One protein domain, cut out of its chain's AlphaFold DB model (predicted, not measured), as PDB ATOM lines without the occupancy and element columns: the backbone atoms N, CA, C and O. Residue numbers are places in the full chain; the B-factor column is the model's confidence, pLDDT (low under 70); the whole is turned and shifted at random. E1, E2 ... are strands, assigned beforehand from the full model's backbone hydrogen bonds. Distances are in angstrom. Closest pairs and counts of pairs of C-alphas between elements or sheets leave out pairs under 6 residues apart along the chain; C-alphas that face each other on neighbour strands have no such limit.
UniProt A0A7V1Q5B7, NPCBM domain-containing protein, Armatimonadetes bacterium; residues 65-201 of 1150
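AT A GLANCE: This is residues 65 to 201 of the 1150 residues of the protein "NPCBM domain-containing protein" of Armatimonadetes bacterium (UniProt A0A7V1Q5B7). Two twisted sheets lie face to face as a sandwich, with their strands nearly aligned: E1, E4, E6, E7 and E11 make one, E3, E2, E5, E12 and E8 the other. The small hairpin E9 and E10 packs on E6, away from the second sheet, and the unnamed stretch 163 to 177 runs from E8 to E9, its residues 168 to 169 paired with E11. The printed part has 137 residues, with twelve named strands, E1 to E12 in chain order, and no named helix; the class is all strand, though under half of the residues, 65, are in named elements. The neighbour pairs in both sheets are antiparallel; the first sheet is branched at E6, and the second runs E3, E2, E5, E12, E8. The whole is compact, with a radius of gyration of the C-alphas of 13.6 A and spans of 40 by 28 by 24 A.

HOW THE PARTS SIT: E1, residues 65 to 72, has E4, residues 107 to 113, on one side, with N 66 and O 111 2.8 A apart, and E6, residues 135 to 144, on the other, with N 67 and O 141 2.8 A apart. On the other side of E6 from E1 are E7, residues 150 to 152, a hairpin with E6, with N 142 and O 151 at 2.8 A, and E11, residues 188 to 190, with N 137 and O 189 at 2.8 A. In the second sheet E2, residues 82 to 89, forms a hairpin with the edge strand E3, residues 92 to 96, with N 87 and O 95 at 3.0 A. E5, residues 119 to 124, is its other neighbour, with N 86 and O 122 at 2.8 A. E12, residues 195 to 199, follows, with N 121 and O 197 at 2.8 A, then the edge strand E8, residues 159 to 162, with N 159 and O 198 at 2.8 A. The facing parts of the two sheets are 9.9 A centre to centre, their strands at 16 degrees. E9, residues 178 to 180, and E10, residues 183 to 185, form a hairpin, with N 180 and O 183 at 2.9 A; the closest C-alphas of E6 and E10, Cys 138 and Tyr 185, are 5.8 A apart.

IN THESE COORDINATES: E1 begins at C-alpha 65 (-32.619, 32.006, 54.228) and is 22.4 A long. E2 is 23.9 A, E4 18.8 A, E5 16.1 A and E6 25.3 A. E12 ends at C-alpha 199 (-35.630, 32.834, 40.815).

THE WHOLE: The C-alphas farthest apart, Asp 128 and Ser 146, are 42.0 A apart. The printed part has no cut, and E8 to E9 is the long link. Mean pLDDT of the printed part is 86.5; 14 residues are under 70, among them 127 to 129 and 182 to 186.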
ATOM      1  N   HIS A  65     -34.060  32.037  54.432       91.44
ATOM      2  CA  HIS A  65     -32.619  32.006  54.228       91.44
ATOM      3  C   HIS A  65     -32.309  31.144  53.021       91.44
ATOM      4  O   HIS A  65     -32.646  29.957  52.999       91.44
ATOM      5  N   PHE A  66     -31.629  31.713  52.030       95.38
ATOM      6  CA  PHE A  66     -30.943  30.912  51.033       95.38
ATOM      7  C   PHE A  66     -29.722  30.250  51.676       95.38
ATOM      8  O   PHE A  66     -28.859  30.905  52.267       95.38
ATOM      9  N   ARG A  67     -29.663  28.926  51.564       93.31
ATOM     10  CA  ARG A  67     -28.569  28.082  52.037       93.31
ATOM     11  C   ARG A  67     -28.107  27.204  50.887       93.31
ATOM     12  O   ARG A  67     -28.915  26.522  50.266       93.31
ATOM     13  N   ALA A  68     -26.809  27.183  50.638       93.12
ATOM     14  CA  ALA A  68     -26.178  26.295  49.671       93.12
ATOM     15  C   ALA A  68     -24.757  25.977  50.132       93.12
ATOM     16  O   ALA A  68     -24.156  26.748  50.872       93.12
ATOM     17  N   THR A  69     -24.206  24.870  49.667       92.81
ATOM     18  CA  THR A  69     -22.778  24.585  49.730       92.81
ATOM     19  C   THR A  69     -22.221  24.757  48.320       92.81
ATOM     20  O   THR A  69     -22.663  24.075  47.401       92.81
ATOM     21  N   ILE A  70     -21.285  25.680  48.130       96.94
ATOM     22  CA  ILE A  70     -20.689  25.985  46.827       96.94
ATOM     23  C   ILE A  70     -19.286  25.396  46.687       96.94
ATOM     24  O   ILE A  70     -18.561  25.220  47.671       96.94
ATOM     25  N   GLY A  71     -18.907  25.110  45.446       94.88
ATOM     26  CA  GLY A  71     -17.574  24.654  45.072       94.88
ATOM     27  C   GLY A  71     -17.548  24.076  43.661       94.88
ATOM     28  O   GLY A  71     -18.596  23.834  43.058       94.88
ATOM     29  N   VAL A  72     -16.347  23.851  43.142       94.75
ATOM     30  CA  VAL A  72     -16.134  23.183  41.853       94.75
ATOM     31  C   VAL A  72     -16.281  21.666  42.031       94.75
ATOM     32  O   VAL A  72     -15.732  21.094  42.974       94.75
ATOM     33  N   ASP A  73     -17.056  21.031  41.149       94.44
ATOM     34  CA  ASP A  73     -17.452  19.622  41.220       94.44
ATOM     35  C   ASP A  73     -16.257  18.657  41.202       94.44
ATOM     36  O   ASP A  73     -15.315  18.792  40.425       94.44
ATOM     37  N   ASP A  74     -16.335  17.600  42.005       86.88
ATOM     38  CA  ASP A  74     -15.304  16.564  42.066       86.88
ATOM     39  C   ASP A  74     -15.083  15.831  40.729       86.88
ATOM     40  O   ASP A  74     -14.050  15.182  40.560       86.88
ATOM     41  N   GLY A  75     -16.025  15.900  39.779       80.88
ATOM     42  CA  GLY A  75     -15.876  15.375  38.420       80.88
ATOM     43  C   GLY A  75     -14.760  16.043  37.607       80.88
ATOM     44  O   GLY A  75     -14.350  15.500  36.581       80.88
ATOM     45  N   VAL A  76     -14.226  17.174  38.084       85.25
ATOM     46  CA  VAL A  76     -13.046  17.848  37.521       85.25
ATOM     47  C   VAL A  76     -11.829  17.840  38.459       85.25
ATOM     48  O   VAL A  76     -10.871  18.572  38.226       85.25
ATOM     49  N   LEU A  77     -11.803  16.983  39.491       80.12
ATOM     50  CA  LEU A  77     -10.591  16.747  40.292       80.12
ATOM     51  C   LEU A  77      -9.401  16.376  39.390       80.12
ATOM     52  O   LEU A  77      -9.488  15.458  38.576       80.12
ATOM     53  N   GLY A  78      -8.284  17.090  39.553       69.19
ATOM     54  CA  GLY A  78      -7.092  16.933  38.711       69.19
ATOM     55  C   GLY A  78      -7.141  17.677  37.367       69.19
ATOM     56  O   GLY A  78      -6.233  17.509  36.557       69.19
ATOM     57  N   ARG A  79      -8.167  18.501  37.122       77.75
ATOM     58  CA  ARG A  79      -8.274  19.438  35.987       77.75
ATOM     59  C   ARG A  79      -8.155  20.889  36.499       77.75
ATOM     60  O   ARG A  79      -8.380  21.109  37.689       77.75
ATOM     61  N   PRO A  80      -7.829  21.881  35.650       74.00
ATOM     62  CA  PRO A  80      -7.587  23.263  36.094       74.00
ATOM     63  C   PRO A  80      -8.840  24.067  36.502       74.00
ATOM     64  O   PRO A  80      -8.699  25.243  36.802       74.00
ATOM     65  N   GLY A  81     -10.032  23.456  36.552       78.75
ATOM     66  CA  GLY A  81     -11.305  24.160  36.744       78.75
ATOM     67  C   GLY A  81     -11.363  25.049  37.991       78.75
ATOM     68  O   GLY A  81     -11.103  24.588  39.111       78.75
ATOM     69  N   ALA A  82     -11.747  26.309  37.785       88.56
ATOM     70  CA  ALA A  82     -11.756  27.366  38.787       88.56
ATOM     71  C   ALA A  82     -13.001  28.256  38.630       88.56
ATOM     72  O   ALA A  82     -13.389  28.617  37.529       88.56
ATOM     73  N   ALA A  83     -13.669  28.622  39.724       94.00
ATOM     74  CA  ALA A  83     -14.919  29.380  39.642       94.00
ATOM     75  C   ALA A  83     -15.102  30.384  40.784       94.00
ATOM     76  O   ALA A  83     -14.712  30.133  41.927       94.00
ATOM     77  N   ILE A  84     -15.773  31.497  40.480       97.00
ATOM     78  CA  ILE A  84     -16.225  32.500  41.452       97.00
ATOM     79  C   ILE A  84     -17.751  32.435  41.540       97.00
ATOM     80  O   ILE A  84     -18.450  32.623  40.552       97.00
ATOM     81  N   PHE A  85     -18.295  32.197  42.729       97.88
ATOM     82  CA  PHE A  85     -19.737  32.123  42.959       97.88
ATOM     83  C   PHE A  85     -20.250  33.458  43.485       97.88
ATOM     84  O   PHE A  85     -19.762  33.947  44.505       97.88
ATOM     85  N   ARG A  86     -21.272  34.022  42.842       98.12
ATOM     86  CA  ARG A  86     -21.928  35.267  43.260       98.12
ATOM     87  C   ARG A  86     -23.404  35.027  43.536       98.12
ATOM     88  O   ARG A  86     -24.071  34.279  42.819       98.12
ATOM     89  N   VAL A  87     -23.922  35.691  44.562       98.00
ATOM     90  CA  VAL A  87     -25.352  35.694  44.886       98.00
ATOM     91  C   VAL A  87     -25.846  37.128  44.921       98.00
ATOM     92  O   VAL A  87     -25.212  37.990  45.531       98.00
ATOM     93  N   PHE A  88     -26.995  37.361  44.293       97.81
ATOM     94  CA  PHE A  88     -27.683  38.642  44.308       97.81
ATOM     95  C   PHE A  88     -29.074  38.498  44.916       97.81
ATOM     96  O   PHE A  88     -29.775  37.517  44.649       97.81
ATOM     97  N   VAL A  89     -29.482  39.507  45.682       95.69
ATOM     98  CA  VAL A  89     -30.841  39.660  46.207       95.69
ATOM     99  C   VAL A  89     -31.408  40.943  45.607       95.69
ATOM    100  O   VAL A  89     -30.859  42.029  45.783       95.69
ATOM    101  N   GLY A  90     -32.450  40.807  44.787       91.69
ATOM    102  CA  GLY A  90     -32.825  41.848  43.831       91.69
ATOM    103  C   GLY A  90     -31.709  42.064  42.803       91.69
ATOM    104  O   GLY A  90     -31.341  41.137  42.079       91.69
ATOM    105  N   GLU A  91     -31.174  43.285  42.757       88.56
ATOM    106  CA  GLU A  91     -30.027  43.667  41.915       88.56
ATOM    107  C   GLU A  91     -28.719  43.842  42.730       88.56
ATOM    108  O   GLU A  91     -27.661  44.086  42.153       88.56
ATOM    109  N   GLU A  92     -28.748  43.690  44.061       92.81
ATOM    110  CA  GLU A  92     -27.572  43.849  44.932       92.81
ATOM    111  C   GLU A  92     -26.766  42.544  45.039       92.81
ATOM    112  O   GLU A  92     -27.322  41.501  45.385       92.81
ATOM    113  N   LYS A  93     -25.446  42.593  44.796       96.62
ATOM    114  CA  LYS A  93     -24.524  41.454  44.973       96.62
ATOM    115  C   LYS A  93     -24.170  41.273  46.455       96.62
ATOM    116  O   LYS A  93     -23.180  41.822  46.929       96.62
ATOM    117  N   VAL A  94     -24.964  40.478  47.169       96.00
ATOM    118  CA  VAL A  94     -24.810  40.236  48.618       96.00
ATOM    119  C   VAL A  94     -23.686  39.257  48.980       96.00
ATOM    120  O   VAL A  94     -23.288  39.185  50.141       96.00
ATOM    121  N   TYR A  95     -23.179  38.479  48.018       97.38
ATOM    122  CA  TYR A  95     -22.064  37.556  48.239       97.38
ATOM    123  C   TYR A  95     -21.230  37.347  46.970       97.38
ATOM    124  O   TYR A  95     -21.767  37.275  45.864       97.38
ATOM    125  N   GLU A  96     -19.922  37.178  47.158       97.38
ATOM    126  CA  GLU A  96     -18.952  36.721  46.163       97.38
ATOM    127  C   GLU A  96     -17.933  35.808  46.862       97.38
ATOM    128  O   GLU A  96     -17.435  36.151  47.935       97.38
ATOM    129  N   SER A  97     -17.645  34.634  46.297       95.69
ATOM    130  CA  SER A  97     -16.613  33.739  46.828       95.69
ATOM    131  C   SER A  97     -15.208  34.192  46.409       95.69
ATOM    132  O   SER A  97     -15.059  34.846  45.375       95.69
ATOM    133  N   PRO A  98     -14.145  33.762  47.116       93.00
ATOM    134  CA  PRO A  98     -12.836  33.645  46.476       93.00
ATOM    135  C   PRO A  98     -12.915  32.696  45.265       93.00
ATOM    136  O   PRO A  98     -13.896  31.963  45.102       93.00
ATOM    137  N   VAL A  99     -11.868  32.665  44.442       94.38
ATOM    138  CA  VAL A  99     -11.702  31.611  43.429       94.38
ATOM    139  C   VAL A  99     -11.673  30.251  44.131       94.38
ATOM    140  O   VAL A  99     -10.805  30.014  44.968       94.38
ATOM    141  N   LEU A 100     -12.621  29.377  43.791       93.81
ATOM    142  CA  LEU A 100     -12.690  27.994  44.264       93.81
ATOM    143  C   LEU A 100     -12.235  27.052  43.150       93.81
ATOM    144  O   LEU A 100     -12.640  27.228  42.003       93.81
ATOM    145  N   LYS A 101     -11.444  26.036  43.489       91.06
ATOM    146  CA  LYS A 101     -10.914  25.018  42.573       91.06
ATOM    147  C   LYS A 101     -11.401  23.619  42.935       91.06
ATOM    148  O   LYS A 101     -11.905  23.368  44.032       91.06
ATOM    149  N   ALA A 102     -11.243  22.681  42.005       84.31
ATOM    150  CA  ALA A 102     -11.592  21.283  42.229       84.31
ATOM    151  C   ALA A 102     -10.795  20.681  43.408       84.31
ATOM    152  O   ALA A 102      -9.569  20.584  43.359       84.31
ATOM    153  N   GLY A 103     -11.498  20.243  44.458       82.69
ATOM    154  CA  GLY A 103     -10.895  19.673  45.672       82.69
ATOM    155  C   GLY A 103     -10.655  20.656  46.823       82.69
ATOM    156  O   GLY A 103     -10.297  20.204  47.916       82.69
ATOM    157  N   ASP A 104     -10.910  21.954  46.626       88.94
ATOM    158  CA  ASP A 104     -10.898  22.940  47.710       88.94
ATOM    159  C   ASP A 104     -11.954  22.634  48.787       88.94
ATOM    160  O   ASP A 104     -12.880  21.832  48.620       88.94
ATOM    161  N   ASN A 105     -11.825  23.305  49.933       86.62
ATOM    162  CA  ASN A 105     -12.855  23.266  50.963       86.62
ATOM    163  C   ASN A 105     -14.145  23.924  50.441       86.62
ATOM    164  O   ASN A 105     -14.123  25.112  50.121       86.62
ATOM    165  N   PRO A 106     -15.278  23.200  50.392       88.94
ATOM    166  CA  PRO A 106     -16.526  23.775  49.915       88.94
ATOM    167  C   PRO A 106     -17.063  24.808  50.912       88.94
ATOM    168  O   PRO A 106     -17.039  24.588  52.127       88.94
ATOM    169  N   VAL A 107     -17.585  25.925  50.407       91.50
ATOM    170  CA  VAL A 107     -18.046  27.044  51.242       91.50
ATOM    171  C   VAL A 107     -19.548  26.924  51.476       91.50
ATOM    172  O   VAL A 107     -20.317  26.759  50.534       91.50
ATOM    173  N   THR A 108     -19.994  27.003  52.731       89.19
ATOM    174  CA  THR A 108     -21.431  27.011  53.053       89.19
ATOM    175  C   THR A 108     -21.943  28.443  53.140       89.19
ATOM    176  O   THR A 108     -21.422  29.244  53.911       89.19
ATOM    177  N   LEU A 109     -22.979  28.746  52.366       89.19
ATOM    178  CA  LEU A 109     -23.647  30.038  52.310       89.19
ATOM    179  C   LEU A 109     -24.853  30.080  53.249       89.19
ATOM    180  O   LEU A 109     -25.584  29.097  53.403       89.19
ATOM    181  N   HIS A 110     -25.079  31.257  53.825       91.88
ATOM    182  CA  HIS A 110     -26.255  31.586  54.618       91.88
ATOM    183  C   HIS A 110     -26.645  33.040  54.346       91.88
ATOM    184  O   HIS A 110     -26.017  33.959  54.865       91.88
ATOM    185  N   ILE A 111     -27.643  33.239  53.489       93.50
ATOM    186  CA  ILE A 111     -28.031  34.551  52.968       93.50
ATOM    187  C   ILE A 111     -29.501  34.799  53.329       93.50
ATOM    188  O   ILE A 111     -30.358  34.052  52.850       93.50
ATOM    189  N   PRO A 112     -29.817  35.806  54.164       92.25
ATOM    190  CA  PRO A 112     -31.196  36.161  54.484       92.25
ATOM    191  C   PRO A 112     -32.003  36.548  53.237       92.25
ATOM    192  O   PRO A 112     -31.485  37.187  52.324       92.25
ATOM    193  N   LEU A 113     -33.282  36.183  53.231       92.19
ATOM    194  CA  LEU A 113     -34.270  36.453  52.191       92.19
ATOM    195  C   LEU A 113     -35.633  36.793  52.810       92.19
ATOM    196  O   LEU A 113     -36.017  36.298  53.873       92.19
ATOM    197  N   ARG A 114     -36.421  37.572  52.077       89.56
ATOM    198  CA  ARG A 114     -37.866  37.743  52.264       89.56
ATOM    199  C   ARG A 114     -38.600  36.939  51.198       89.56
ATOM    200  O   ARG A 114     -38.100  36.776  50.089       89.56
ATOM    201  N   SER A 115     -39.823  36.501  51.488       85.06
ATOM    202  CA  SER A 115     -40.682  35.747  50.553       85.06
ATOM    203  C   SER A 115     -40.982  36.470  49.227       85.06
ATOM    204  O   SER A 115     -41.393  35.834  48.254       85.06
ATOM    205  N   THR A 116     -40.762  37.786  49.179       87.81
ATOM    206  CA  THR A 116     -40.892  38.661  48.004       87.81
ATOM    207  C   THR A 116     -39.615  38.816  47.177       87.81
ATOM    208  O   THR A 116     -39.683  39.358  46.076       87.81
ATOM    209  N   ASP A 117     -38.455  38.407  47.693       91.25
ATOM    210  CA  ASP A 117     -37.166  38.759  47.096       91.25
ATOM    211  C   ASP A 117     -36.844  37.905  45.866       91.25
ATOM    212  O   ASP A 117     -37.080  36.695  45.836       91.25
ATOM    213  N   THR A 118     -36.228  38.526  44.861       94.56
ATOM    214  CA  THR A 118     -35.664  37.823  43.704       94.56
ATOM    215  C   THR A 118     -34.253  37.349  44.034       94.56
ATOM    216  O   THR A 118     -33.385  38.170  44.320       94.56
ATOM    217  N   LEU A 119     -33.998  36.044  43.944       97.44
ATOM    218  CA  LEU A 119     -32.668  35.459  44.145       97.44
ATOM    219  C   LEU A 119     -31.992  35.235  42.785       97.44
ATOM    220  O   LEU A 119     -32.545  34.523  41.951       97.44
ATOM    221  N   THR A 120     -30.801  35.794  42.556       97.94
ATOM    222  CA  THR A 120     -29.982  35.472  41.369       97.94
ATOM    223  C   THR A 120     -28.705  34.750  41.796       97.94
ATOM    224  O   THR A 120     -27.999  35.223  42.685       97.94
ATOM    225  N   LEU A 121     -28.403  33.621  41.159       97.94
ATOM    226  CA  LEU A 121     -27.188  32.831  41.354       97.94
ATOM    227  C   LEU A 121     -26.323  32.919  40.099       97.94
ATOM    228  O   LEU A 121     -26.831  32.724  38.997       97.94
ATOM    229  N   GLU A 122     -25.032  33.190  40.259       97.44
ATOM    230  CA  GLU A 122     -24.074  33.307  39.158       97.44
ATOM    231  C   GLU A 122     -22.796  32.529  39.473       97.44
ATOM    232  O   GLU A 122     -22.240  32.659  40.564       97.44
ATOM    233  N   VAL A 123     -22.315  31.751  38.508       96.31
ATOM    234  CA  VAL A 123     -20.962  31.193  38.531       96.31
ATOM    235  C   VAL A 123     -20.163  31.916  37.460       96.31
ATOM    236  O   VAL A 123     -20.449  31.799  36.272       96.31
ATOM    237  N   ALA A 124     -19.182  32.695  37.891       90.75
ATOM    238  CA  ALA A 124     -18.312  33.500  37.057       90.75
ATOM    239  C   ALA A 124     -16.967  32.802  36.807       90.75
ATOM    240  O   ALA A 124     -16.474  32.035  37.636       90.75
ATOM    241  N   ASP A 125     -16.415  33.095  35.634       86.69
ATOM    242  CA  ASP A 125     -15.089  32.694  35.150       86.69
ATOM    243  C   ASP A 125     -13.988  33.459  35.909       86.69
ATOM    244  O   ASP A 125     -14.233  34.561  36.419       86.69
ATOM    245  N   THR A 126     -12.787  32.883  36.000       82.62
ATOM    246  CA  THR A 126     -11.615  33.519  36.627       82.62
ATOM    247  C   THR A 126     -10.700  34.238  35.630       82.62
ATOM    248  O   THR A 126      -9.840  35.016  36.045       82.62
ATOM    249  N   GLY A 127     -10.955  34.074  34.329       68.69
ATOM    250  CA  GLY A 127     -10.268  34.736  33.216       68.69
ATOM    251  C   GLY A 127      -9.517  33.776  32.289       68.69
ATOM    252  O   GLY A 127      -8.980  34.210  31.271       68.69
ATOM    253  N   ASP A 128      -9.487  32.489  32.628       68.19
ATOM    254  CA  ASP A 128      -8.905  31.385  31.863       68.19
ATOM    255  C   ASP A 128      -9.920  30.658  30.958       68.19
ATOM    256  O   ASP A 128      -9.524  29.896  30.071       68.19
ATOM    257  N   GLY A 129     -11.212  30.982  31.080       65.12
ATOM    258  CA  GLY A 129     -12.286  30.421  30.267       65.12
ATOM    259  C   GLY A 129     -12.901  29.174  30.897       65.12
ATOM    260  O   GLY A 129     -12.291  28.499  31.713       65.12
ATOM    261  N   HIS A 130     -14.111  28.824  30.456       74.44
ATOM    262  CA  HIS A 130     -15.019  27.874  31.123       74.44
ATOM    263  C   HIS A 130     -14.569  26.388  31.192       74.44
ATOM    264  O   HIS A 130     -15.385  25.490  31.422       74.44
ATOM    265  N   GLY A 131     -13.293  26.090  30.936       69.25
ATOM    266  CA  GLY A 131     -12.705  24.774  30.676       69.25
ATOM    267  C   GLY A 131     -12.562  23.859  31.896       69.25
ATOM    268  O   GLY A 131     -11.458  23.456  32.254       69.25
ATOM    269  N   GLY A 132     -13.685  23.454  32.488       71.50
ATOM    270  CA  GLY A 132     -13.721  22.576  33.663       71.50
ATOM    271  C   GLY A 132     -14.317  23.229  34.906       71.50
ATOM    272  O   GLY A 132     -14.344  22.601  35.958       71.50
ATOM    273  N   ASP A 133     -14.850  24.441  34.794       85.88
ATOM    274  CA  ASP A 133     -15.390  25.223  35.911       85.88
ATOM    275  C   ASP A 133     -16.790  24.748  36.315       85.88
ATOM    276  O   ASP A 133     -17.768  25.497  36.276       85.88
ATOM    277  N   TRP A 134     -16.922  23.462  36.637       92.62
ATOM    278  CA  TRP A 134     -18.194  22.814  36.942       92.62
ATOM    279  C   TRP A 134     -18.692  23.265  38.316       92.62
ATOM    280  O   TRP A 134     -18.529  22.573  39.320       92.62
ATOM    281  N   GLY A 135     -19.254  24.468  38.380       94.00
ATOM    282  CA  GLY A 135     -19.728  25.057  39.618       94.00
ATOM    283  C   GLY A 135     -20.987  24.363  40.127       94.00
ATOM    284  O   GLY A 135     -22.010  24.326  39.440       94.00
ATOM    285  N   ASN A 136     -20.952  23.853  41.353       96.38
ATOM    286  CA  ASN A 136     -22.127  23.290  42.001       96.38
ATOM    287  C   ASN A 136     -22.703  24.237  43.053       96.38
ATOM    288  O   ASN A 136     -21.997  24.695  43.949       96.38
ATOM    289  N   TRP A 137     -24.024  24.394  43.026       97.19
ATOM    290  CA  TRP A 137     -24.821  24.887  44.144       97.19
ATOM    291  C   TRP A 137     -25.437  23.679  44.860       97.19
ATOM    292  O   TRP A 137     -26.588  23.310  44.621       97.19
ATOM    293  N   CYS A 138     -24.649  23.005  45.695       89.56
ATOM    294  CA  CYS A 138     -25.057  21.807  46.429       89.56
ATOM    295  C   CYS A 138     -25.999  22.132  47.597       89.56
ATOM    296  O   CYS A 138     -25.859  23.167  48.241       89.56
ATOM    297  N   ASP A 139     -26.963  21.250  47.888       83.69
ATOM    298  CA  ASP A 139     -28.020  21.450  48.897       83.69
ATOM    299  C   ASP A 139     -28.696  22.841  48.815       83.69
ATOM    300  O   ASP A 139     -29.166  23.372  49.830       83.69
ATOM    301  N   ALA A 140     -28.735  23.428  47.609       91.56
ATOM    302  CA  ALA A 140     -29.250  24.767  47.356       91.56
ATOM    303  C   ALA A 140     -30.751  24.827  47.638       91.56
ATOM    304  O   ALA A 140     -31.572  24.236  46.927       91.56
ATOM    305  N   ARG A 141     -31.096  25.549  48.701       92.56
ATOM    306  CA  ARG A 141     -32.443  25.621  49.253       92.56
ATOM    307  C   ARG A 141     -32.754  26.994  49.815       92.56
ATOM    308  O   ARG A 141     -31.858  27.719  50.236       92.56
ATOM    309  N   ILE A 142     -34.039  27.295  49.897       92.69
ATOM    310  CA  ILE A 142     -34.581  28.372  50.715       92.69
ATOM    311  C   ILE A 142     -35.273  27.713  51.910       92.69
ATOM    312  O   ILE A 142     -36.010  26.739  51.742       92.69
ATOM    313  N   GLN A 143     -34.966  28.181  53.114       88.69
ATOM    314  CA  GLN A 143     -35.392  27.570  54.372       88.69
ATOM    315  C   GLN A 143     -35.909  28.651  55.331       88.69
ATOM    316  O   GLN A 143     -35.363  29.752  55.337       88.69
ATOM    317  N   ASP A 144     -36.960  28.369  56.097       85.38
ATOM    318  CA  ASP A 144     -37.493  29.280  57.122       85.38
ATOM    319  C   ASP A 144     -36.622  29.311  58.395       85.38
ATOM    320  O   ASP A 144     -35.742  28.468  58.589       85.38
ATOM    321  N   ASP A 145     -36.852  30.299  59.270       77.88
ATOM    322  CA  ASP A 145     -36.159  30.443  60.563       77.88
ATOM    323  C   ASP A 145     -36.262  29.194  61.462       77.88
ATOM    324  O   ASP A 145     -35.299  28.856  62.153       77.88
ATOM    325  N   SER A 146     -37.407  28.498  61.461       74.69
ATOM    326  CA  SER A 146     -37.605  27.260  62.237       74.69
ATOM    327  C   SER A 146     -36.882  26.057  61.626       74.69
ATOM    328  O   SER A 146     -36.627  25.062  62.307       74.69
ATOM    329  N   GLY A 147     -36.543  26.135  60.339       64.38
ATOM    330  CA  GLY A 147     -35.971  25.051  59.561       64.38
ATOM    331  C   GLY A 147     -36.969  23.967  59.148       64.38
ATOM    332  O   GLY A 147     -36.547  23.003  58.499       64.38
ATOM    333  N   GLU A 148     -38.250  24.109  59.500       66.44
ATOM    334  CA  GLU A 148     -39.325  23.151  59.223       66.44
ATOM    335  C   GLU A 148     -39.706  23.125  57.736       66.44
ATOM    336  O   GLU A 148     -39.980  22.054  57.182       66.44
ATOM    337  N   THR A 149     -39.663  24.278  57.060       75.19
ATOM    338  CA  THR A 149     -39.929  24.393  55.624       75.19
ATOM    339  C   THR A 149     -38.622  24.487  54.853       75.19
ATOM    340  O   THR A 149     -37.891  25.467  54.939       75.19
ATOM    341  N   THR A 150     -38.339  23.476  54.030       80.25
ATOM    342  CA  THR A 150     -37.211  23.478  53.087       80.25
ATOM    343  C   THR A 150     -37.723  23.414  51.651       80.25
ATOM    344  O   THR A 150     -38.443  22.483  51.286       80.25
ATOM    345  N   ILE A 151     -37.312  24.385  50.838       87.12
ATOM    346  CA  ILE A 151     -37.653  24.536  49.422       87.12
ATOM    347  C   ILE A 151     -36.367  24.374  48.610       87.12
ATOM    348  O   ILE A 151     -35.489  25.229  48.682       87.12
ATOM    349  N   TRP A 152     -36.217  23.302  47.834       87.75
ATOM    350  CA  TRP A 152     -35.022  23.114  47.003       87.75
ATOM    351  C   TRP A 152     -35.112  23.943  45.721       87.75
ATOM    352  O   TRP A 152     -36.118  23.885  45.018       87.75
ATOM    353  N   LEU A 153     -34.045  24.663  45.360       90.62
ATOM    354  CA  LEU A 153     -34.025  25.466  44.125       90.62
ATOM    355  C   LEU A 153     -34.184  24.612  42.865       90.62
ATOM    356  O   LEU A 153     -34.727  25.074  41.865       90.62
ATOM    357  N   SER A 154     -33.736  23.360  42.915       88.81
ATOM    358  CA  SER A 154     -33.889  22.403  41.826       88.81
ATOM    359  C   SER A 154     -35.312  21.873  41.648       88.81
ATOM    360  O   SER A 154     -35.600  21.307  40.600       88.81
ATOM    361  N   ASP A 155     -36.212  22.082  42.612       83.44
ATOM    362  CA  ASP A 155     -37.643  21.823  42.415       83.44
ATOM    363  C   ASP A 155     -38.359  23.043  41.807       83.44
ATOM    364  O   ASP A 155     -39.403  22.891  41.176       83.44
ATOM    365  N   LEU A 156     -37.792  24.246  41.929       88.19
ATOM    366  CA  LEU A 156     -38.351  25.489  41.392       88.19
ATOM    367  C   LEU A 156     -38.045  25.688  39.897       88.19
ATOM    368  O   LEU A 156     -37.194  25.015  39.308       88.19
ATOM    369  N   HIS A 157     -38.735  26.648  39.282       88.44
ATOM    370  CA  HIS A 157     -38.418  27.176  37.961       88.44
ATOM    371  C   HIS A 157     -37.591  28.466  38.063       88.44
ATOM    372  O   HIS A 157     -37.929  29.425  38.763       88.44
ATOM    373  N   GLU A 158     -36.493  28.445  37.327       90.81
ATOM    374  CA  GLU A 158     -35.504  29.477  37.111       90.81
ATOM    375  C   GLU A 158     -35.772  30.231  35.803       90.81
ATOM    376  O   GLU A 158     -36.058  29.641  34.761       90.81
ATOM    377  N   GLN A 159     -35.602  31.546  35.834       91.25
ATOM    378  CA  GLN A 159     -35.338  32.335  34.643       91.25
ATOM    379  C   GLN A 159     -33.831  32.275  34.373       91.25
ATOM    380  O   GLN A 159     -33.035  32.887  35.090       91.25
ATOM    381  N   VAL A 160     -33.429  31.543  33.339       90.56
ATOM    382  CA  VAL A 160     -32.052  31.575  32.835       90.56
ATOM    383  C   VAL A 160     -31.783  32.966  32.252       90.56
ATOM    384  O   VAL A 160     -32.505  33.411  31.360       90.56
ATOM    385  N   LEU A 161     -30.774  33.668  32.775       84.69
ATOM    386  CA  LEU A 161     -30.323  34.963  32.247       84.69
ATOM    387  C   LEU A 161     -29.134  34.795  31.300       84.69
ATOM    388  O   LEU A 161     -29.016  35.520  30.318       84.69
ATOM    389  N   GLN A 162     -28.255  33.846  31.617       78.31
ATOM    390  CA  GLN A 162     -27.068  33.501  30.847       78.31
ATOM    391  C   GLN A 162     -26.689  32.061  31.199       78.31
ATOM    392  O   GLN A 162     -26.639  31.717  32.375       78.31
ATOM    393  N   GLU A 163     -26.424  31.205  30.221       78.50
ATOM    394  CA  GLU A 163     -25.768  29.914  30.447       78.50
ATOM    395  C   GLU A 163     -25.097  29.450  29.156       78.50
ATOM    396  O   GLU A 163     -25.542  29.801  28.063       78.50
ATOM    397  N   TRP A 164     -24.016  28.680  29.284       64.44
ATOM    398  CA  TRP A 164     -23.299  28.118  28.136       64.44
ATOM    399  C   TRP A 164     -23.630  26.630  27.936       64.44
ATOM    400  O   TRP A 164     -23.882  26.176  26.825       64.44
ATOM    401  N   ILE A 165     -23.750  25.874  29.029       72.44
ATOM    402  CA  ILE A 165     -24.373  24.546  29.042       72.44
ATOM    403  C   ILE A 165     -25.569  24.626  29.983       72.44
ATOM    404  O   ILE A 165     -25.452  25.222  31.055       72.44
ATOM    405  N   SER A 166     -26.702  24.029  29.598       83.12
ATOM    406  CA  SER A 166     -27.915  24.135  30.402       83.12
ATOM    407  C   SER A 166     -27.770  23.540  31.791       83.12
ATOM    408  O   SER A 166     -27.374  22.379  31.948       83.12
ATOM    409  N   THR A 167     -28.122  24.348  32.791       85.75
ATOM    410  CA  THR A 167     -28.019  23.976  34.201       85.75
ATOM    411  C   THR A 167     -28.780  22.685  34.479       85.75
ATOM    412  O   THR A 167     -29.947  22.528  34.110       85.75
ATOM    413  N   ARG A 168     -28.137  21.749  35.182       86.12
ATOM    414  CA  ARG A 168     -28.773  20.492  35.575       86.12
ATOM    415  C   ARG A 168     -29.281  20.543  37.008       86.12
ATOM    416  O   ARG A 168     -28.585  20.944  37.937       86.12
ATOM    417  N   LYS A 169     -30.512  20.075  37.186       88.56
ATOM    418  CA  LYS A 169     -31.168  19.924  38.487       88.56
ATOM    419  C   LYS A 169     -30.777  18.589  39.109       88.56
ATOM    420  O   LYS A 169     -30.819  17.553  38.446       88.56
ATOM    421  N   ASP A 170     -30.371  18.624  40.375       83.62
ATOM    422  CA  ASP A 170     -29.968  17.471  41.196       83.62
ATOM    423  C   ASP A 170     -28.782  16.651  40.639       83.62
ATOM    424  O   ASP A 170     -28.521  15.529  41.086       83.62
ATOM    425  N   ARG A 171     -28.051  17.196  39.661       83.88
ATOM    426  CA  ARG A 171     -26.908  16.586  38.968       83.88
ATOM    427  C   ARG A 171     -25.887  17.664  38.620       83.88
ATOM    428  O   ARG A 171     -26.291  18.800  38.408       83.88
ATOM    429  N   ASN A 172     -24.606  17.305  38.524       84.56
ATOM    430  CA  ASN A 172     -23.576  18.175  37.952       84.56
ATOM    431  C   ASN A 172     -23.862  18.440  36.455       84.56
ATOM    432  O   ASN A 172     -24.748  17.815  35.862       84.56
ATOM    433  N   ILE A 173     -23.109  19.342  35.826       85.12
ATOM    434  CA  ILE A 173     -23.396  19.831  34.466       85.12
ATOM    435  C   ILE A 173     -23.411  18.735  33.374       85.12
ATOM    436  O   ILE A 173     -24.123  18.858  32.374       85.12
ATOM    437  N   VAL A 174     -22.721  17.606  33.591       78.94
ATOM    438  CA  VAL A 174     -22.709  16.437  32.684       78.94
ATOM    439  C   VAL A 174     -23.729  15.344  33.043       78.94
ATOM    440  O   VAL A 174     -23.847  14.348  32.334       78.94
ATOM    441  N   GLY A 175     -24.521  15.519  34.106       66.75
ATOM    442  CA  GLY A 175     -25.586  14.582  34.498       66.75
ATOM    443  C   GLY A 175     -25.178  13.523  35.529       66.75
ATOM    444  O   GLY A 175     -25.977  12.635  35.836       66.75
ATOM    445  N   GLN A 176     -23.973  13.615  36.090       76.56
ATOM    446  CA  GLN A 176     -23.503  12.797  37.213       76.56
ATOM    447  C   GLN A 176     -23.977  13.403  38.557       76.56
ATOM    448  O   GLN A 176     -24.561  14.488  38.572       76.56
ATOM    449  N   PRO A 177     -23.817  12.730  39.712       77.94
ATOM    450  CA  PRO A 177     -24.190  13.310  41.005       77.94
ATOM    451  C   PRO A 177     -23.357  14.557  41.332       77.94
ATOM    452  O   PRO A 177     -22.147  14.533  41.133       77.94
ATOM    453  N   LEU A 178     -23.985  15.596  41.895       77.94
ATOM    454  CA  LEU A 178     -23.276  16.756  42.454       77.94
ATOM    455  C   LEU A 178     -22.313  16.269  43.543       77.94
ATOM    456  O   LEU A 178     -22.751  15.581  44.471       77.94
ATOM    457  N   LYS A 179     -21.024  16.596  43.472       85.81
ATOM    458  CA  LYS A 179     -20.045  16.094  44.443       85.81
ATOM    459  C   LYS A 179     -19.005  17.160  44.774       85.81
ATOM    460  O   LYS A 179     -18.458  17.767  43.869       85.81
ATOM    461  N   LEU A 180     -18.741  17.388  46.063       82.88
ATOM    462  CA  LEU A 180     -17.697  18.306  46.542       82.88
ATOM    463  C   LEU A 180     -16.905  17.647  47.673       82.88
ATOM    464  O   LEU A 180     -17.490  17.233  48.679       82.88
ATOM    465  N   ARG A 181     -15.582  17.570  47.518       80.81
ATOM    466  CA  ARG A 181     -14.618  17.019  48.483       80.81
ATOM    467  C   ARG A 181     -15.038  15.642  49.018       80.81
ATOM    468  O   ARG A 181     -15.113  15.400  50.221       80.81
ATOM    469  N   GLY A 182     -15.388  14.736  48.106       66.75
ATOM    470  CA  GLY A 182     -15.858  13.379  48.396       66.75
ATOM    471  C   GLY A 182     -17.346  13.265  48.757       66.75
ATOM    472  O   GLY A 182     -17.929  12.198  48.558       66.75
ATOM    473  N   ARG A 183     -17.994  14.341  49.227       66.19
ATOM    474  CA  ARG A 183     -19.408  14.334  49.632       66.19
ATOM    475  C   ARG A 183     -20.322  14.491  48.418       66.19
ATOM    476  O   ARG A 183     -20.221  15.469  47.686       66.19
ATOM    477  N   ILE A 184     -21.245  13.544  48.237       64.25
ATOM    478  CA  ILE A 184     -22.289  13.611  47.205       64.25
ATOM    479  C   ILE A 184     -23.514  14.353  47.744       64.25
ATOM    480  O   ILE A 184     -24.042  14.012  48.802       64.25
ATOM    481  N   TYR A 185     -24.004  15.297  46.951       68.19
ATOM    482  CA  TYR A 185     -25.223  16.066  47.161       68.19
ATOM    483  C   TYR A 185     -26.247  15.698  46.096       68.19
ATOM    484  O   TYR A 185     -25.908  15.229  45.007       68.19
ATOM    485  N   ARG A 186     -27.529  15.811  46.443       59.53
ATOM    486  CA  ARG A 186     -28.617  15.241  45.620       59.53
ATOM    487  C   ARG A 186     -29.844  16.108  45.507       59.53
ATOM    488  O   ARG A 186     -30.775  15.733  44.806       59.53
ATOM    489  N   LYS A 187     -29.790  17.266  46.149       75.00
ATOM    490  CA  LYS A 187     -30.531  18.444  45.754       75.00
ATOM    491  C   LYS A 187     -29.518  19.547  45.468       75.00
ATOM    492  O   LYS A 187     -28.455  19.578  46.096       75.00
ATOM    493  N   GLY A 188     -29.806  20.395  44.491       86.75
ATOM    494  CA  GLY A 188     -28.895  21.452  44.059       86.75
ATOM    495  C   GLY A 188     -28.826  21.626  42.546       86.75
ATOM    496  O   GLY A 188     -29.555  20.967  41.802       86.75
ATOM    497  N   LEU A 189     -27.942  22.515  42.105       94.56
ATOM    498  CA  LEU A 189     -27.791  22.914  40.704       94.56
ATOM    499  C   LEU A 189     -26.355  22.660  40.246       94.56
ATOM    500  O   LEU A 189     -25.416  23.154  40.871       94.56
ATOM    501  N   GLY A 190     -26.192  21.902  39.167       94.50
ATOM    502  CA  GLY A 190     -24.917  21.690  38.493       94.50
ATOM    503  C   GLY A 190     -24.796  22.627  37.310       94.50
ATOM    504  O   GLY A 190     -25.588  22.541  36.371       94.50
ATOM    505  N   THR A 191     -23.813  23.512  37.371       93.31
ATOM    506  CA  THR A 191     -23.636  24.628  36.441       93.31
ATOM    507  C   THR A 191     -22.216  24.630  35.872       93.31
ATOM    508  O   THR A 191     -21.411  23.743  36.163       93.31
ATOM    509  N   ILE A 192     -21.907  25.633  35.058       91.88
ATOM    510  CA  ILE A 192     -20.556  25.942  34.588       91.88
ATOM    511  C   ILE A 192     -20.302  27.445  34.768       91.88
ATOM    512  O   ILE A 192     -21.267  28.206  34.912       91.88
ATOM    513  N   SER A 193     -19.046  27.897  34.786       86.12
ATOM    514  CA  SER A 193     -18.761  29.336  34.768       86.12
ATOM    515  C   SER A 193     -19.361  30.010  33.519       86.12
ATOM    516  O   SER A 193     -19.589  29.379  32.485       86.12
ATOM    517  N   GLY A 194     -19.735  31.283  33.652       82.81
ATOM    518  CA  GLY A 194     -20.593  31.981  32.692       82.81
ATOM    519  C   GLY A 194     -22.095  31.688  32.846       82.81
ATOM    520  O   GLY A 194     -22.876  32.129  32.003       82.81
ATOM    521  N   SER A 195     -22.527  30.970  33.892       91.06
ATOM    522  CA  SER A 195     -23.951  30.739  34.187       91.06
ATOM    523  C   SER A 195     -24.528  31.774  35.156       91.06
ATOM    524  O   SER A 195     -23.877  32.190  36.113       91.06
ATOM    525  N   ARG A 196     -25.781  32.177  34.920       95.56
ATOM    526  CA  ARG A 196     -26.542  33.148  35.710       95.56
ATOM    527  C   ARG A 196     -28.039  32.829  35.649       95.56
ATOM    528  O   ARG A 196     -28.667  32.927  34.595       95.56
ATOM    529  N   MET A 197     -28.622  32.472  36.789       95.31
ATOM    530  CA  MET A 197     -30.025  32.062  36.938       95.31
ATOM    531  C   MET A 197     -30.749  32.934  37.954       95.31
ATOM    532  O   MET A 197     -30.192  33.247  39.004       95.31
ATOM    533  N   ARG A 198     -32.011  33.268  37.689       96.31
ATOM    534  CA  ARG A 198     -32.835  34.145  38.524       96.31
ATOM    535  C   ARG A 198     -34.140  33.459  38.936       96.31
ATOM    536  O   ARG A 198     -34.895  32.984  38.098       96.31
ATOM    537  N   TYR A 199     -34.432  33.435  40.230       95.25
ATOM    538  CA  TYR A 199     -35.630  32.834  40.815       95.25
ATOM    539  C   TYR A 199     -36.601  33.934  41.253       95.25
ATOM    540  O   TYR A 199     -36.433  34.550  42.306       95.25
ATOM    541  N   ILE A 200     -37.621  34.181  40.425       91.75
ATOM    542  CA  ILE A 200     -38.674  35.178  40.668       91.75
ATOM    543  C   ILE A 200     -39.899  34.485  41.271       91.75
ATOM    544  O   ILE A 200     -40.335  33.440  40.782       91.75
ATOM    545  N   GLY A 201     -40.469  35.066  42.332       91.25
ATOM    546  CA  GLY A 201     -41.701  34.565  42.952       91.25
ATOM    547  C   GLY A 201     -41.584  33.138  43.500       91.25
ATOM    548  O   GLY A 201     -42.577  32.412  43.535       91.25
TER     549      GLY A 201